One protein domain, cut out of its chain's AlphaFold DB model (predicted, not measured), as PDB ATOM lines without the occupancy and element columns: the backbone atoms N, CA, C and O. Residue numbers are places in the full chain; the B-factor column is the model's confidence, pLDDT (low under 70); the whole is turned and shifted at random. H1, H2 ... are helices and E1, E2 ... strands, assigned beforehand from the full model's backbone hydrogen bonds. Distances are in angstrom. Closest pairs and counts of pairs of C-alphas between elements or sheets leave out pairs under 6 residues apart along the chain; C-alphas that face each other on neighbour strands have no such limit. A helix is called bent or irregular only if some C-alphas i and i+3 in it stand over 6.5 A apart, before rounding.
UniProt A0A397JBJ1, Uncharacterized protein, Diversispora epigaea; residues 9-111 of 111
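This is residues 9 to 111 of the 111 residues of an uncharacterized protein of Diversispora epigaea (UniProt A0A397JBJ1). A sheet of E1, E5 and E7 beside the long, bent strand E6 makes the body; the small sheet E2 E3 E4 is partly face to face with it, strands crossed, as a loose sandwich. Helix H1 crosses over E6, and its residues 18 to 24 stand free. The printed part has 103 residues with one named helix, then seven named strands; the class is mixed, and E2 E3 E4, in that order, is antiparallel. It is only just compact, close to loose, with a radius of gyration of the C-alphas of 14.9 A and spans of 39 by 37 by 27 A.

Find C-alpha 9 at (-62.949, -64.538, 219.744); H1, residues 9 to 27, runs 26.0 A from there and is irregular, with C-alphas 19 and 22 7.1 A apart. Next come E1, residues 38 to 41, E2, residues 44 to 46, E3, residues 52 to 59, E4, residues 62 to 65, and E5, residues 67 to 71. E6, residues 86 to 99, spans 30.7 A and bends by 90 degrees at residue 89; E7, residues 102 to 110, runs 23.2 A to C-alpha 110 at (-54.910, -66.654, 212.738).

H1 is on the branched sheet, over E6, at a height of 8.5 A; Gly 13 and Leu 92 have the closest C-alphas, 5.1 A apart. In H1, 13 of 15 O i to N i+4 pairs are within hydrogen-bond range. Look beside E6: antiparallel E1 (N 40 and O 96, 2.9 A) and E5 (N 70 and O 87, 2.7 A) lie on one side, antiparallel E7 (N 95 and O 107, 2.9 A) on the other. E2 E3 E4 and E5 E6 E7 are meanders, each strand the antiparallel neighbour of the one before; N 45 and O 53 of E2 and E3 are 3.0 A apart, N 56 and O 64 of E3 and E4 2.9 A. The sandwich's two sheets, face to face, have strands at 78 degrees; E3 and E6 come closest at the C-alphas of Ala 55 and Leu 93, 5.6 A.

The C-alphas farthest apart, of Lys 32 and His 60, are 42.7 A apart. The printed part has no cut; the link E5 to E6 is long, and pLDDT is under 70 at residues 58 to 59.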
ATOM      1  N   ASN A   9     -64.084 -64.471 220.673       82.88
ATOM      2  CA  ASN A   9     -62.949 -64.538 219.744       82.88
ATOM      3  C   ASN A   9     -61.713 -63.813 220.283       82.88
ATOM      4  O   ASN A   9     -60.601 -64.284 220.064       82.88
ATOM      5  N   MET A  10     -61.892 -62.699 221.002       80.38
ATOM      6  CA  MET A  10     -60.774 -62.029 221.665       80.38
ATOM      7  C   MET A  10     -60.270 -62.878 222.819       80.38
ATOM      8  O   MET A  10     -59.081 -63.150 222.872       80.38
ATOM      9  N   ILE A  11     -61.159 -63.350 223.701       85.88
ATOM     10  CA  ILE A  11     -60.773 -64.219 224.825       85.88
ATOM     11  C   ILE A  11     -60.003 -65.434 224.302       85.88
ATOM     12  O   ILE A  11     -58.934 -65.762 224.806       85.88
ATOM     13  N   LYS A  12     -60.516 -66.068 223.245       86.81
ATOM     14  CA  LYS A  12     -59.864 -67.190 222.580       86.81
ATOM     15  C   LYS A  12     -58.510 -66.796 221.997       86.81
ATOM     16  O   LYS A  12     -57.539 -67.497 222.257       86.81
ATOM     17  N   GLY A  13     -58.443 -65.684 221.265       86.00
ATOM     18  CA  GLY A  13     -57.209 -65.179 220.675       86.00
ATOM     19  C   GLY A  13     -56.141 -64.881 221.726       86.00
ATOM     20  O   GLY A  13     -55.015 -65.335 221.594       86.00
ATOM     21  N   PHE A  14     -56.500 -64.214 222.822       88.19
ATOM     22  CA  PHE A  14     -55.594 -63.957 223.940       88.19
ATOM     23  C   PHE A  14     -55.159 -65.233 224.651       88.19
ATOM     24  O   PHE A  14     -53.975 -65.402 224.908       88.19
ATOM     25  N   ASN A  15     -56.079 -66.154 224.944       90.25
ATOM     26  CA  ASN A  15     -55.731 -67.416 225.598       90.25
ATOM     27  C   ASN A  15     -54.780 -68.257 224.738       90.25
ATOM     28  O   ASN A  15     -53.861 -68.877 225.263       90.25
ATOM     29  N   GLN A  16     -54.999 -68.284 223.421       89.44
ATOM     30  CA  GLN A  16     -54.115 -68.970 222.481       89.44
ATOM     31  C   GLN A  16     -52.765 -68.270 222.368       89.44
ATOM     32  O   GLN A  16     -51.747 -68.945 222.457       89.44
ATOM     33  N   PHE A  17     -52.768 -66.941 222.236       90.12
ATOM     34  CA  PHE A  17     -51.557 -66.135 222.187       90.12
ATOM     35  C   PHE A  17     -50.706 -66.349 223.436       90.12
ATOM     36  O   PHE A  17     -49.562 -66.750 223.312       90.12
ATOM     37  N   LEU A  18     -51.274 -66.194 224.636       88.69
ATOM     38  CA  LEU A  18     -50.553 -66.407 225.894       88.69
ATOM     39  C   LEU A  18     -49.993 -67.827 226.011       88.69
ATOM     40  O   LEU A  18     -48.887 -68.002 226.501       88.69
ATOM     41  N   LYS A  19     -50.733 -68.837 225.535       89.31
ATOM     42  CA  LYS A  19     -50.278 -70.230 225.585       89.31
ATOM     43  C   LYS A  19     -49.025 -70.469 224.740       89.31
ATOM     44  O   LYS A  19     -48.210 -71.290 225.135       89.31
ATOM     45  N   CYS A  20     -48.903 -69.817 223.584       87.44
ATOM     46  CA  CYS A  20     -47.744 -69.976 222.704       87.44
ATOM     47  C   CYS A  20     -46.710 -68.852 222.837       87.44
ATOM     48  O   CYS A  20     -45.675 -68.918 222.182       87.44
ATOM     49  N   PHE A  21     -46.979 -67.820 223.640       87.94
ATOM     50  CA  PHE A  21     -46.123 -66.642 223.714       87.94
ATOM     51  C   PHE A  21     -44.754 -66.975 224.302       87.94
ATOM     52  O   PHE A  21     -43.746 -66.616 223.701       87.94
ATOM     53  N   ASP A  22     -44.714 -67.723 225.406       84.94
ATOM     54  CA  ASP A  22     -43.452 -68.151 226.019       84.94
ATOM     55  C   ASP A  22     -42.628 -69.002 225.036       84.94
ATOM     56  O   ASP A  22     -41.458 -68.713 224.786       84.94
ATOM     57  N   ASP A  23     -43.272 -69.968 224.368       86.50
ATOM     58  CA  ASP A  23     -42.632 -70.795 223.338       86.50
ATOM     59  C   ASP A  23     -42.102 -69.956 222.163       86.50
ATOM     60  O   ASP A  23     -41.050 -70.267 221.605       86.50
ATOM     61  N   PHE A  24     -42.812 -68.896 221.769       86.94
ATOM     62  CA  PHE A  24     -42.380 -67.978 220.717       86.94
ATOM     63  C   PHE A  24     -41.144 -67.172 221.140       86.94
ATOM     64  O   PHE A  24     -40.192 -67.046 220.366       86.94
ATOM     65  N   LEU A  25     -41.126 -66.652 222.368       85.56
ATOM     66  CA  LEU A  25     -39.987 -65.898 222.895       85.56
ATOM     67  C   LEU A  25     -38.727 -66.772 222.996       85.56
ATOM     68  O   LEU A  25     -37.655 -66.357 222.545       85.56
ATOM     69  N   ASP A  26     -38.875 -67.991 223.516       84.19
ATOM     70  CA  ASP A  26     -37.759 -68.903 223.763       84.19
ATOM     71  C   ASP A  26     -37.239 -69.573 222.486       84.19
ATOM     72  O   ASP A  26     -36.025 -69.636 222.280       84.19
ATOM     73  N   ASN A  27     -38.134 -70.069 221.622       83.50
ATOM     74  CA  ASN A  27     -37.745 -70.904 220.479       83.50
ATOM     75  C   ASN A  27     -37.592 -70.126 219.171       83.50
ATOM     76  O   ASN A  27     -36.814 -70.545 218.319       83.50
ATOM     77  N   ILE A  28     -38.336 -69.030 218.980       82.25
ATOM     78  CA  ILE A  28     -38.309 -68.270 217.719       82.25
ATOM     79  C   ILE A  28     -37.424 -67.039 217.845       82.25
ATOM     80  O   ILE A  28     -36.593 -66.776 216.977       82.25
ATOM     81  N   LEU A  29     -37.584 -66.264 218.920       83.50
ATOM     82  CA  LEU A  29     -36.753 -65.076 219.121       83.50
ATOM     83  C   LEU A  29     -35.418 -65.387 219.794       83.50
ATOM     84  O   LEU A  29     -34.513 -64.547 219.737       83.50
ATOM     85  N   GLU A  30     -35.288 -66.573 220.396       84.50
ATOM     86  CA  GLU A  30     -34.112 -67.017 221.149       84.50
ATOM     87  C   GLU A  30     -33.682 -65.999 222.222       84.50
ATOM     88  O   GLU A  30     -32.495 -65.854 222.534       84.50
ATOM     89  N   VAL A  31     -34.634 -65.238 222.776       77.81
ATOM     90  CA  VAL A  31     -34.336 -64.220 223.789       77.81
ATOM     91  C   VAL A  31     -34.418 -64.863 225.157       77.81
ATOM     92  O   VAL A  31     -35.489 -65.236 225.619       77.81
ATOM     93  N   LYS A  32     -33.277 -64.951 225.840       73.06
ATOM     94  CA  LYS A  32     -33.215 -65.451 227.215       73.06
ATOM     95  C   LYS A  32     -33.178 -64.273 228.180       73.06
ATOM     96  O   LYS A  32     -32.330 -63.397 228.034       73.06
ATOM     97  N   ASN A  33     -34.027 -64.313 229.209       75.25
ATOM     98  CA  ASN A  33     -34.101 -63.323 230.294       75.25
ATOM     99  C   ASN A  33     -34.636 -61.938 229.882       75.25
ATOM    100  O   ASN A  33     -34.034 -60.916 230.217       75.25
ATOM    101  N   ILE A  34     -35.787 -61.899 229.208       78.62
ATOM    102  CA  ILE A  34     -36.520 -60.651 228.965       78.62
ATOM    103  C   ILE A  34     -36.907 -60.032 230.313       78.62
ATOM    104  O   ILE A  34     -37.614 -60.654 231.108       78.62
ATOM    105  N   LYS A  35     -36.432 -58.813 230.586       81.06
ATOM    106  CA  LYS A  35     -36.828 -58.064 231.791       81.06
ATOM    107  C   LYS A  35     -38.216 -57.458 231.644       81.06
ATOM    108  O   LYS A  35     -38.995 -57.485 232.591       81.06
ATOM    109  N   GLU A  36     -38.489 -56.908 230.466       87.62
ATOM    110  CA  GLU A  36     -39.728 -56.224 230.127       87.62
ATOM    111  C   GLU A  36     -40.026 -56.421 228.637       87.62
ATOM    112  O   GLU A  36     -39.116 -56.474 227.809       87.62
ATOM    113  N   CYS A  37     -41.306 -56.582 228.317       87.25
ATOM    114  CA  CYS A  37     -41.805 -56.744 226.961       87.25
ATOM    115  C   CYS A  37     -43.105 -55.960 226.840       87.25
ATOM    116  O   CYS A  37     -44.062 -56.234 227.568       87.25
ATOM    117  N   ASP A  38     -43.158 -55.059 225.870       91.19
ATOM    118  CA  ASP A  38     -44.374 -54.335 225.540       91.19
ATOM    119  C   ASP A  38     -45.148 -55.084 224.457       91.19
ATOM    120  O   ASP A  38     -44.602 -55.514 223.436       91.19
ATOM    121  N   ILE A  39     -46.450 -55.248 224.689       90.25
ATOM    122  CA  ILE A  39     -47.371 -55.881 223.745       90.25
ATOM    123  C   ILE A  39     -48.471 -54.881 223.411       90.25
ATOM    124  O   ILE A  39     -49.358 -54.598 224.217       90.25
ATOM    125  N   ILE A  40     -48.426 -54.355 222.191       91.62
ATOM    126  CA  ILE A  40     -49.374 -53.359 221.696       91.62
ATOM    127  C   ILE A  40     -50.381 -54.056 220.794       91.62
ATOM    128  O   ILE A  40     -50.020 -54.603 219.758       91.62
ATOM    129  N   ILE A  41     -51.661 -54.012 221.152       88.94
ATOM    130  CA  ILE A  41     -52.715 -54.695 220.397       88.94
ATOM    131  C   ILE A  41     -53.449 -53.724 219.484       88.94
ATOM    132  O   ILE A  41     -53.925 -52.670 219.914       88.94
ATOM    133  N   TYR A  42     -53.597 -54.114 218.220       89.44
ATOM    134  CA  TYR A  42     -54.263 -53.311 217.205       89.44
ATOM    135  C   TYR A  42     -55.620 -53.898 216.826       89.44
ATOM    136  O   TYR A  42     -55.753 -55.082 216.528       89.44
ATOM    137  N   GLY A  43     -56.635 -53.036 216.743       88.81
ATOM    138  CA  GLY A  43     -57.941 -53.417 216.193       88.81
ATOM    139  C   GLY A  43     -57.973 -53.456 214.660       88.81
ATOM    140  O   GLY A  43     -58.870 -54.067 214.077       88.81
ATOM    141  N   MET A  44     -57.022 -52.798 213.994       91.81
ATOM    142  CA  MET A  44     -56.872 -52.784 212.539       91.81
ATOM    143  C   MET A  44     -55.422 -52.517 212.132       91.81
ATOM    144  O   MET A  44     -54.702 -51.844 212.866       91.81
ATOM    145  N   ALA A  45     -55.039 -52.978 210.945       92.44
ATOM    146  CA  ALA A  45     -53.781 -52.626 210.301       92.44
ATOM    147  C   ALA A  45     -53.990 -52.430 208.795       92.44
ATOM    148  O   ALA A  45     -54.878 -53.042 208.192       92.44
ATOM    149  N   THR A  46     -53.172 -51.565 208.200       94.44
ATOM    150  CA  THR A  46     -53.120 -51.356 206.751       94.44
ATOM    151  C   THR A  46     -51.915 -52.107 206.205       94.44
ATOM    152  O   THR A  46     -50.797 -51.897 206.665       94.44
ATOM    153  N   LEU A  47     -52.158 -52.997 205.248       90.69
ATOM    154  CA  LEU A  47     -51.126 -53.736 204.531       90.69
ATOM    155  C   LEU A  47     -50.440 -52.830 203.500       90.69
ATOM    156  O   LEU A  47     -51.001 -51.818 203.081       90.69
ATOM    157  N   GLU A  48     -49.255 -53.222 203.033       91.50
ATOM    158  CA  GLU A  48     -48.484 -52.451 202.042       91.50
ATOM    159  C   GLU A  48     -49.256 -52.203 200.738       91.50
ATOM    160  O   GLU A  48     -49.128 -51.150 200.118       91.50
ATOM    161  N   ASN A  49     -50.125 -53.140 200.353       91.69
ATOM    162  CA  ASN A  49     -51.003 -53.014 199.188       91.69
ATOM    163  C   ASN A  49     -52.244 -52.123 199.428       91.69
ATOM    164  O   ASN A  49     -53.132 -52.062 198.580       91.69
ATOM    165  N   GLY A  50     -52.340 -51.464 200.586       94.50
ATOM    166  CA  GLY A  50     -53.444 -50.583 200.967       94.50
ATOM    167  C   GLY A  50     -54.693 -51.297 201.491       94.50
ATOM    168  O   GLY A  50     -55.644 -50.626 201.899       94.50
ATOM    169  N   LEU A  51     -54.723 -52.636 201.514       93.25
ATOM    170  CA  LEU A  51     -55.837 -53.382 202.101       93.25
ATOM    171  C   LEU A  51     -55.837 -53.262 203.626       93.25
ATOM    172  O   LEU A  51     -54.794 -53.170 204.268       93.25
ATOM    173  N   ILE A  52     -57.030 -53.300 204.217       93.06
ATOM    174  CA  ILE A  52     -57.211 -53.168 205.663       93.06
ATOM    175  C   ILE A  52     -57.616 -54.513 206.261       93.06
ATOM    176  O   ILE A  52     -58.685 -55.049 205.945       93.06
ATOM    177  N   ILE A  53     -56.807 -54.998 207.199       93.69
ATOM    178  CA  ILE A  53     -57.122 -56.145 208.050       93.69
ATOM    179  C   ILE A  53     -57.614 -55.684 209.420       93.69
ATOM    180  O   ILE A  53     -57.270 -54.598 209.892       93.69
ATOM    181  N   ARG A  54     -58.497 -56.476 210.033       92.06
ATOM    182  CA  ARG A  54     -59.230 -56.081 211.239       92.06
ATOM    183  C   ARG A  54     -59.338 -57.236 212.219       92.06
ATOM    184  O   ARG A  54     -59.604 -58.365 211.817       92.06
ATOM    185  N   ALA A  55     -59.177 -56.907 213.495       90.12
ATOM    186  CA  ALA A  55     -59.369 -57.799 214.629       90.12
ATOM    187  C   ALA A  55     -60.071 -57.022 215.751       90.12
ATOM    188  O   ALA A  55     -59.492 -56.733 216.797       90.12
ATOM    189  N   LYS A  56     -61.310 -56.582 215.492       83.38
ATOM    190  CA  LYS A  56     -62.051 -55.700 216.397       83.38
ATOM    191  C   LYS A  56     -63.360 -56.335 216.866       83.38
ATOM    192  O   LYS A  56     -64.196 -56.760 216.071       83.38
ATOM    193  N   ASN A  57     -63.560 -56.307 218.181       70.62
ATOM    194  CA  ASN A  57     -64.787 -56.691 218.886       70.62
ATOM    195  C   ASN A  57     -66.061 -56.014 218.370       70.62
ATOM    196  O   ASN A  57     -67.102 -56.655 218.258       70.62
ATOM    197  N   LYS A  58     -66.009 -54.701 218.147       67.81
ATOM    198  CA  LYS A  58     -67.201 -53.879 218.012       67.81
ATOM    199  C   LYS A  58     -66.931 -52.697 217.094       67.81
ATOM    200  O   LYS A  58     -66.245 -51.736 217.448       67.81
ATOM    201  N   PHE A  59     -67.502 -52.765 215.902       67.38
ATOM    202  CA  PHE A  59     -67.624 -51.643 214.983       67.38
ATOM    203  C   PHE A  59     -69.089 -51.531 214.566       67.38
ATOM    204  O   PHE A  59     -69.628 -52.460 213.971       67.38
ATOM    205  N   HIS A  60     -69.750 -50.437 214.956       73.12
ATOM    206  CA  HIS A  60     -71.207 -50.268 214.821       73.12
ATOM    207  C   HIS A  60     -72.005 -51.491 215.320       73.12
ATOM    208  O   HIS A  60     -72.801 -52.070 214.585       73.12
ATOM    209  N   ASP A  61     -71.723 -51.921 216.555       70.31
ATOM    210  CA  ASP A  61     -72.370 -53.068 217.218       70.31
ATOM    211  C   ASP A  61     -72.182 -54.434 216.531       70.31
ATOM    212  O   ASP A  61     -72.838 -55.409 216.897       70.31
ATOM    213  N   LYS A  62     -71.247 -54.544 215.576       75.19
ATOM    214  CA  LYS A  62     -70.914 -55.800 214.893       75.19
ATOM    215  C   LYS A  62     -69.466 -56.218 215.125       75.19
ATOM    216  O   LYS A  62     -68.567 -55.378 215.212       75.19
ATOM    217  N   LEU A  63     -69.262 -57.534 215.177       77.25
ATOM    218  CA  LEU A  63     -67.939 -58.154 215.164       77.25
ATOM    219  C   LEU A  63     -67.256 -57.848 213.834       77.25
ATOM    220  O   LEU A  63     -67.856 -58.051 212.776       77.25
ATOM    221  N   TRP A  64     -66.007 -57.388 213.882       84.19
ATOM    222  CA  TRP A  64     -65.266 -57.014 212.683       84.19
ATOM    223  C   TRP A  64     -63.885 -57.660 212.662       84.19
ATOM    224  O   TRP A  64     -62.876 -57.064 213.045       84.19
ATOM    225  N   PHE A  65     -63.872 -58.906 212.193       89.38
ATOM    226  CA  PHE A  65     -62.671 -59.709 211.992       89.38
ATOM    227  C   PHE A  65     -62.517 -60.026 210.505       89.38
ATOM    228  O   PHE A  65     -63.502 -60.352 209.838       89.38
ATOM    229  N   SER A  66     -61.299 -59.910 209.987       92.31
ATOM    230  CA  SER A  66     -60.990 -60.250 208.598       92.31
ATOM    231  C   SER A  66     -60.685 -61.741 208.453       92.31
ATOM    232  O   SER A  66     -59.951 -62.311 209.262       92.31
ATOM    233  N   ASN A  67     -61.206 -62.349 207.388       93.25
ATOM    234  CA  ASN A  67     -60.675 -63.609 206.871       93.25
ATOM    235  C   ASN A  67     -59.504 -63.285 205.935       93.25
ATOM    236  O   ASN A  67     -59.567 -62.300 205.195       93.25
ATOM    237  N   VAL A  68     -58.459 -64.099 205.973       92.56
ATOM    238  CA  VAL A  68     -57.227 -63.916 205.203       92.56
ATOM    239  C   VAL A  68     -56.802 -65.218 204.542       92.56
ATOM    240  O   VAL A  68     -57.116 -66.302 205.032       92.56
ATOM    241  N   ALA A  69     -56.084 -65.080 203.431       91.81
ATOM    242  CA  ALA A  69     -55.270 -66.138 202.858       91.81
ATOM    243  C   ALA A  69     -53.807 -65.867 203.233       91.81
ATOM    244  O   ALA A  69     -53.354 -64.722 203.169       91.81
ATOM    245  N   ILE A  70     -53.091 -66.906 203.640       89.75
ATOM    246  CA  ILE A  70     -51.704 -66.861 204.087       89.75
ATOM    247  C   ILE A  70     -50.895 -67.705 203.116       89.75
ATOM    248  O   ILE A  70     -51.163 -68.893 202.953       89.75
ATOM    249  N   SER A  71     -49.904 -67.084 202.484       89.44
ATOM    250  CA  SER A  71     -48.882 -67.813 201.741       89.44
ATOM    251  C   SER A  71     -47.901 -68.402 202.742       89.44
ATOM    252  O   SER A  71     -47.202 -67.648 203.418       89.44
ATOM    253  N   MET A  72     -47.875 -69.728 202.848       83.94
ATOM    254  CA  MET A  72     -46.965 -70.423 203.758       83.94
ATOM    255  C   MET A  72     -45.592 -70.600 203.108       83.94
ATOM    256  O   MET A  72     -45.478 -70.619 201.879       83.94
ATOM    257  N   ASP A  73     -44.553 -70.762 203.928       86.19
ATOM    258  CA  ASP A  73     -43.285 -71.291 203.432       86.19
ATOM    259  C   ASP A  73     -43.528 -72.691 202.849       86.19
ATOM    260  O   ASP A  73     -44.262 -73.503 203.421       86.19
ATOM    261  N   SER A  74     -42.933 -72.990 201.693       84.56
ATOM    262  CA  SER A  74     -43.155 -74.273 201.024       84.56
ATOM    263  C   SER A  74     -42.734 -75.468 201.884       84.56
ATOM    264  O   SER A  74     -43.350 -76.527 201.773       84.56
ATOM    265  N   ASN A  75     -41.729 -75.298 202.749       86.56
ATOM    266  CA  ASN A  75     -41.233 -76.348 203.639       86.56
ATOM    267  C   ASN A  75     -42.193 -76.640 204.799       86.56
ATOM    268  O   ASN A  75     -42.180 -77.751 205.317       86.56
ATOM    269  N   GLU A  76     -43.032 -75.672 205.175       82.56
ATOM    270  CA  GLU A  76     -44.013 -75.786 206.268       82.56
ATOM    271  C   GLU A  76     -45.443 -75.996 205.743       82.56
ATOM    272  O   GLU A  76     -46.384 -76.211 206.505       82.56
ATOM    273  N   SER A  77     -45.640 -75.953 204.422       79.56
ATOM    274  CA  SER A  77     -46.965 -76.039 203.791       79.56
ATOM    275  C   SER A  77     -47.731 -77.332 204.104       79.56
ATOM    276  O   SER A  77     -48.963 -77.322 204.075       79.56
ATOM    277  N   SER A  78     -47.023 -78.422 204.421       82.19
ATOM    278  CA  SER A  78     -47.605 -79.704 204.834       82.19
ATOM    279  C   SER A  78     -48.096 -79.735 206.278       82.19
ATOM    280  O   SER A  78     -48.906 -80.599 206.616       82.19
ATOM    281  N   ASP A  79     -47.626 -78.817 207.123       85.06
ATOM    282  CA  ASP A  79     -47.992 -78.772 208.544       85.06
ATOM    283  C   ASP A  79     -49.390 -78.169 208.749       85.06
ATOM    284  O   ASP A  79     -49.978 -78.264 209.828       85.06
ATOM    285  N   TYR A  80     -49.952 -77.590 207.686       83.06
ATOM    286  CA  TYR A  80     -51.248 -76.933 207.673       83.06
ATOM    287  C   TYR A  80     -52.114 -77.458 206.530       83.06
ATOM    288  O   TYR A  80     -51.632 -77.889 205.484       83.06
ATOM    289  N   GLN A  81     -53.433 -77.375 206.703       83.12
ATOM    290  CA  GLN A  81     -54.361 -77.634 205.609       83.12
ATOM    291  C   GLN A  81     -54.289 -76.468 204.614       83.12
ATOM    292  O   GLN A  81     -54.845 -75.398 204.864       83.12
ATOM    293  N   SER A  82     -53.581 -76.683 203.507       85.31
ATOM    294  CA  SER A  82     -53.375 -75.691 202.455       85.31
ATOM    295  C   SER A  82     -54.056 -76.087 201.141       85.31
ATOM    296  O   SER A  82     -54.256 -77.266 200.849       85.31
ATOM    297  N   ASP A  83     -54.431 -75.078 200.361       86.25
ATOM    298  CA  ASP A  83     -54.921 -75.186 198.986       86.25
ATOM    299  C   ASP A  83     -53.920 -74.464 198.084       86.25
ATOM    300  O   ASP A  83     -53.728 -73.256 198.214       86.25
ATOM    301  N   GLU A  84     -53.200 -75.216 197.253       85.31
ATOM    302  CA  GLU A  84     -52.120 -74.687 196.404       85.31
ATOM    303  C   GLU A  84     -51.070 -73.845 197.176       85.31
ATOM    304  O   GLU A  84     -50.533 -72.863 196.670       85.31
ATOM    305  N   GLY A  85     -50.763 -74.227 198.424       84.12
ATOM    306  CA  GLY A  85     -49.805 -73.519 199.288       84.12
ATOM    307  C   GLY A  85     -50.391 -72.331 200.065       84.12
ATOM    308  O   GLY A  85     -49.676 -71.692 200.842       84.12
ATOM    309  N   LEU A  86     -51.691 -72.055 199.911       89.19
ATOM    310  CA  LEU A  86     -52.411 -71.048 200.683       89.19
ATOM    311  C   LEU A  86     -53.177 -71.681 201.846       89.19
ATOM    312  O   LEU A  86     -53.986 -72.588 201.669       89.19
ATOM    313  N   CYS A  87     -52.956 -71.157 203.046       89.44
ATOM    314  CA  CYS A  87     -53.786 -71.408 204.220       89.44
ATOM    315  C   CYS A  87     -54.866 -70.323 204.314       89.44
ATOM    316  O   CYS A  87     -54.602 -69.157 204.028       89.44
ATOM    317  N   TYR A  88     -56.076 -70.677 204.743       91.12
ATOM    318  CA  TYR A  88     -57.135 -69.703 205.002       91.12
ATOM    319  C   TYR A  88     -57.475 -69.691 206.477       91.12
ATOM    320  O   TYR A  88     -57.655 -70.740 207.091       91.12
ATOM    321  N   GLY A  89     -57.649 -68.499 207.031       91.19
ATOM    322  CA  GLY A  89     -58.065 -68.384 208.416       91.19
ATOM    323  C   GLY A  89     -58.624 -67.021 208.761       91.19
ATOM    324  O   GLY A  89     -58.642 -66.083 207.957       91.19
ATOM    325  N   LYS A  90     -59.128 -66.919 209.981       91.81
ATOM    326  CA  LYS A  90     -59.670 -65.690 210.547       91.81
ATOM    327  C   LYS A  90     -58.654 -65.084 211.497       91.81
ATOM    328  O   LYS A  90     -58.180 -65.757 212.408       91.81
ATOM    329  N   ILE A  91     -58.373 -63.796 211.329       92.31
ATOM    330  CA  ILE A  91     -57.546 -63.072 212.296       92.31
ATOM    331  C   ILE A  91     -58.312 -62.989 213.616       92.31
ATOM    332  O   ILE A  91     -59.454 -62.532 213.635       92.31
ATOM    333  N   LEU A  92     -57.682 -63.401 214.714       90.75
ATOM    334  CA  LEU A  92     -58.223 -63.287 216.071       90.75
ATOM    335  C   LEU A  92     -57.582 -62.144 216.861       90.75
ATOM    336  O   LEU A  92     -58.257 -61.500 217.664       90.75
ATOM    337  N   LEU A  93     -56.294 -61.886 216.625       91.06
ATOM    338  CA  LEU A  93     -55.505 -60.880 217.330       91.06
ATOM    339  C   LEU A  93     -54.444 -60.311 216.390       91.06
ATOM    340  O   LEU A  93     -53.876 -61.044 215.587       91.06
ATOM    341  N   MET A  94     -54.156 -59.020 216.517       92.50
ATOM    342  CA  MET A  94     -52.966 -58.403 215.933       92.50
ATOM    343  C   MET A  94     -52.212 -57.701 217.046       92.50
ATOM    344  O   MET A  94     -52.816 -56.948 217.814       92.50
ATOM    345  N   ALA A  95     -50.915 -57.956 217.131       92.31
ATOM    346  CA  ALA A  95     -50.074 -57.421 218.181       92.31
ATOM    347  C   ALA A  95     -48.718 -56.997 217.621       92.31
ATOM    348  O   ALA A  95     -48.175 -57.648 216.731       92.31
ATOM    349  N   LYS A  96     -48.165 -55.921 218.168       93.62
ATOM    350  CA  LYS A  96     -46.752 -55.595 218.051       93.62
ATOM    351  C   LYS A  96     -46.059 -55.938 219.353       93.62
ATOM    352  O   LYS A  96     -46.545 -55.565 220.418       93.62
ATOM    353  N   ILE A  97     -44.952 -56.652 219.236       91.75
ATOM    354  CA  ILE A  97     -44.081 -57.014 220.345       91.75
ATOM    355  C   ILE A  97     -42.853 -56.118 220.272       91.75
ATOM    356  O   ILE A  97     -42.203 -56.039 219.226       91.75
ATOM    357  N   GLU A  98     -42.548 -55.452 221.379       92.50
ATOM    358  CA  GLU A  98     -41.354 -54.631 221.545       92.50
ATOM    359  C   GLU A  98     -40.553 -55.160 222.738       92.50
ATOM    360  O   GLU A  98     -41.053 -55.262 223.857       92.50
ATOM    361  N   ILE A  99     -39.309 -55.545 222.463       90.00
ATOM    362  CA  ILE A  99     -38.335 -56.059 223.429       90.00
ATOM    363  C   ILE A  99     -37.054 -55.269 223.171       90.00
ATOM    364  O   ILE A  99     -36.659 -55.143 222.015       90.00
ATOM    365  N   GLU A 100     -36.415 -54.726 224.207       86.56
ATOM    366  CA  GLU A 100     -35.276 -53.803 224.061       86.56
ATOM    367  C   GLU A 100     -34.137 -54.389 223.203       86.56
ATOM    368  O   GLU A 100     -33.528 -53.695 222.387       86.56
ATOM    369  N   GLU A 101     -33.879 -55.692 223.328       84.06
ATOM    370  CA  GLU A 101     -32.801 -56.399 222.637       84.06
ATOM    371  C   GLU A 101     -33.129 -56.812 221.189       84.06
ATOM    372  O   GLU A 101     -32.260 -57.351 220.493       84.06
ATOM    373  N   LYS A 102     -34.366 -56.607 220.715       85.81
ATOM    374  CA  LYS A 102     -34.830 -57.081 219.402       85.81
ATOM    375  C   LYS A 102     -35.559 -55.983 218.623       85.81
ATOM    376  O   LYS A 102     -36.185 -55.100 219.201       85.81
ATOM    377  N   PRO A 103     -35.523 -56.027 217.280       89.69
ATOM    378  CA  PRO A 103     -36.381 -55.156 216.495       89.69
ATOM    379  C   PRO A 103     -37.861 -55.449 216.800       89.69
ATOM    380  O   PRO A 103     -38.210 -56.601 217.066       89.69
ATOM    381  N   PRO A 104     -38.739 -54.436 216.724       90.44
ATOM    382  CA  PRO A 104     -40.165 -54.625 216.931       90.44
ATOM    383  C   PRO A 104     -40.761 -55.585 215.900       90.44
ATOM    384  O   PRO A 104     -40.462 -55.497 214.706       90.44
ATOM    385  N   LEU A 105     -41.665 -56.452 216.349       91.75
ATOM    386  CA  LEU A 105     -42.280 -57.493 215.525       91.75
ATOM    387  C   LEU A 105     -43.782 -57.287 215.445       91.75
ATOM    388  O   LEU A 105     -44.439 -57.156 216.470       91.75
ATOM    389  N   ASN A 106     -44.332 -57.302 214.232       92.25
ATOM    390  CA  ASN A 106     -45.776 -57.268 214.017       92.25
ATOM    391  C   ASN A 106     -46.275 -58.690 213.765       92.25
ATOM    392  O   ASN A 106     -45.852 -59.331 212.805       92.25
ATOM    393  N   LEU A 107     -47.186 -59.160 214.610       91.50
ATOM    394  CA  LEU A 107     -47.776 -60.488 214.544       91.50
ATOM    395  C   LEU A 107     -49.289 -60.412 214.345       91.50
ATOM    396  O   LEU A 107     -49.967 -59.502 214.833       91.50
ATOM    397  N   ALA A 108     -49.827 -61.435 213.685       91.88
ATOM    398  CA  ALA A 108     -51.253 -61.712 213.639       91.88
ATOM    399  C   ALA A 108     -51.497 -63.170 214.038       91.88
ATOM    400  O   ALA A 108     -50.909 -64.082 213.462       91.88
ATOM    401  N   LEU A 109     -52.382 -63.389 215.008       91.50
ATOM    402  CA  LEU A 109     -52.863 -64.722 215.348       91.50
ATOM    403  C   LEU A 109     -54.034 -65.068 214.431       91.50
ATOM    404  O   LEU A 109     -55.035 -64.343 214.406       91.50
ATOM    405  N   VAL A 110     -53.918 -66.182 213.710       90.69
ATOM    406  CA  VAL A 110     -54.910 -66.654 212.738       90.69
ATOM    407  C   VAL A 110     -55.391 -68.056 213.116       90.69
ATOM    408  O   VAL A 110     -54.613 -68.851 213.640       90.69
ATOM    409  N   GLN A 111     -56.679 -68.340 212.889       86.31
ATOM    410  CA  GLN A 111     -57.342 -69.595 213.262       86.31
ATOM    411  C   GLN A 111     -58.286 -70.129 212.186       86.31
ATOM    412  O   GLN A 111     -58.803 -69.301 211.397       86.31
TER     413      GLN A 111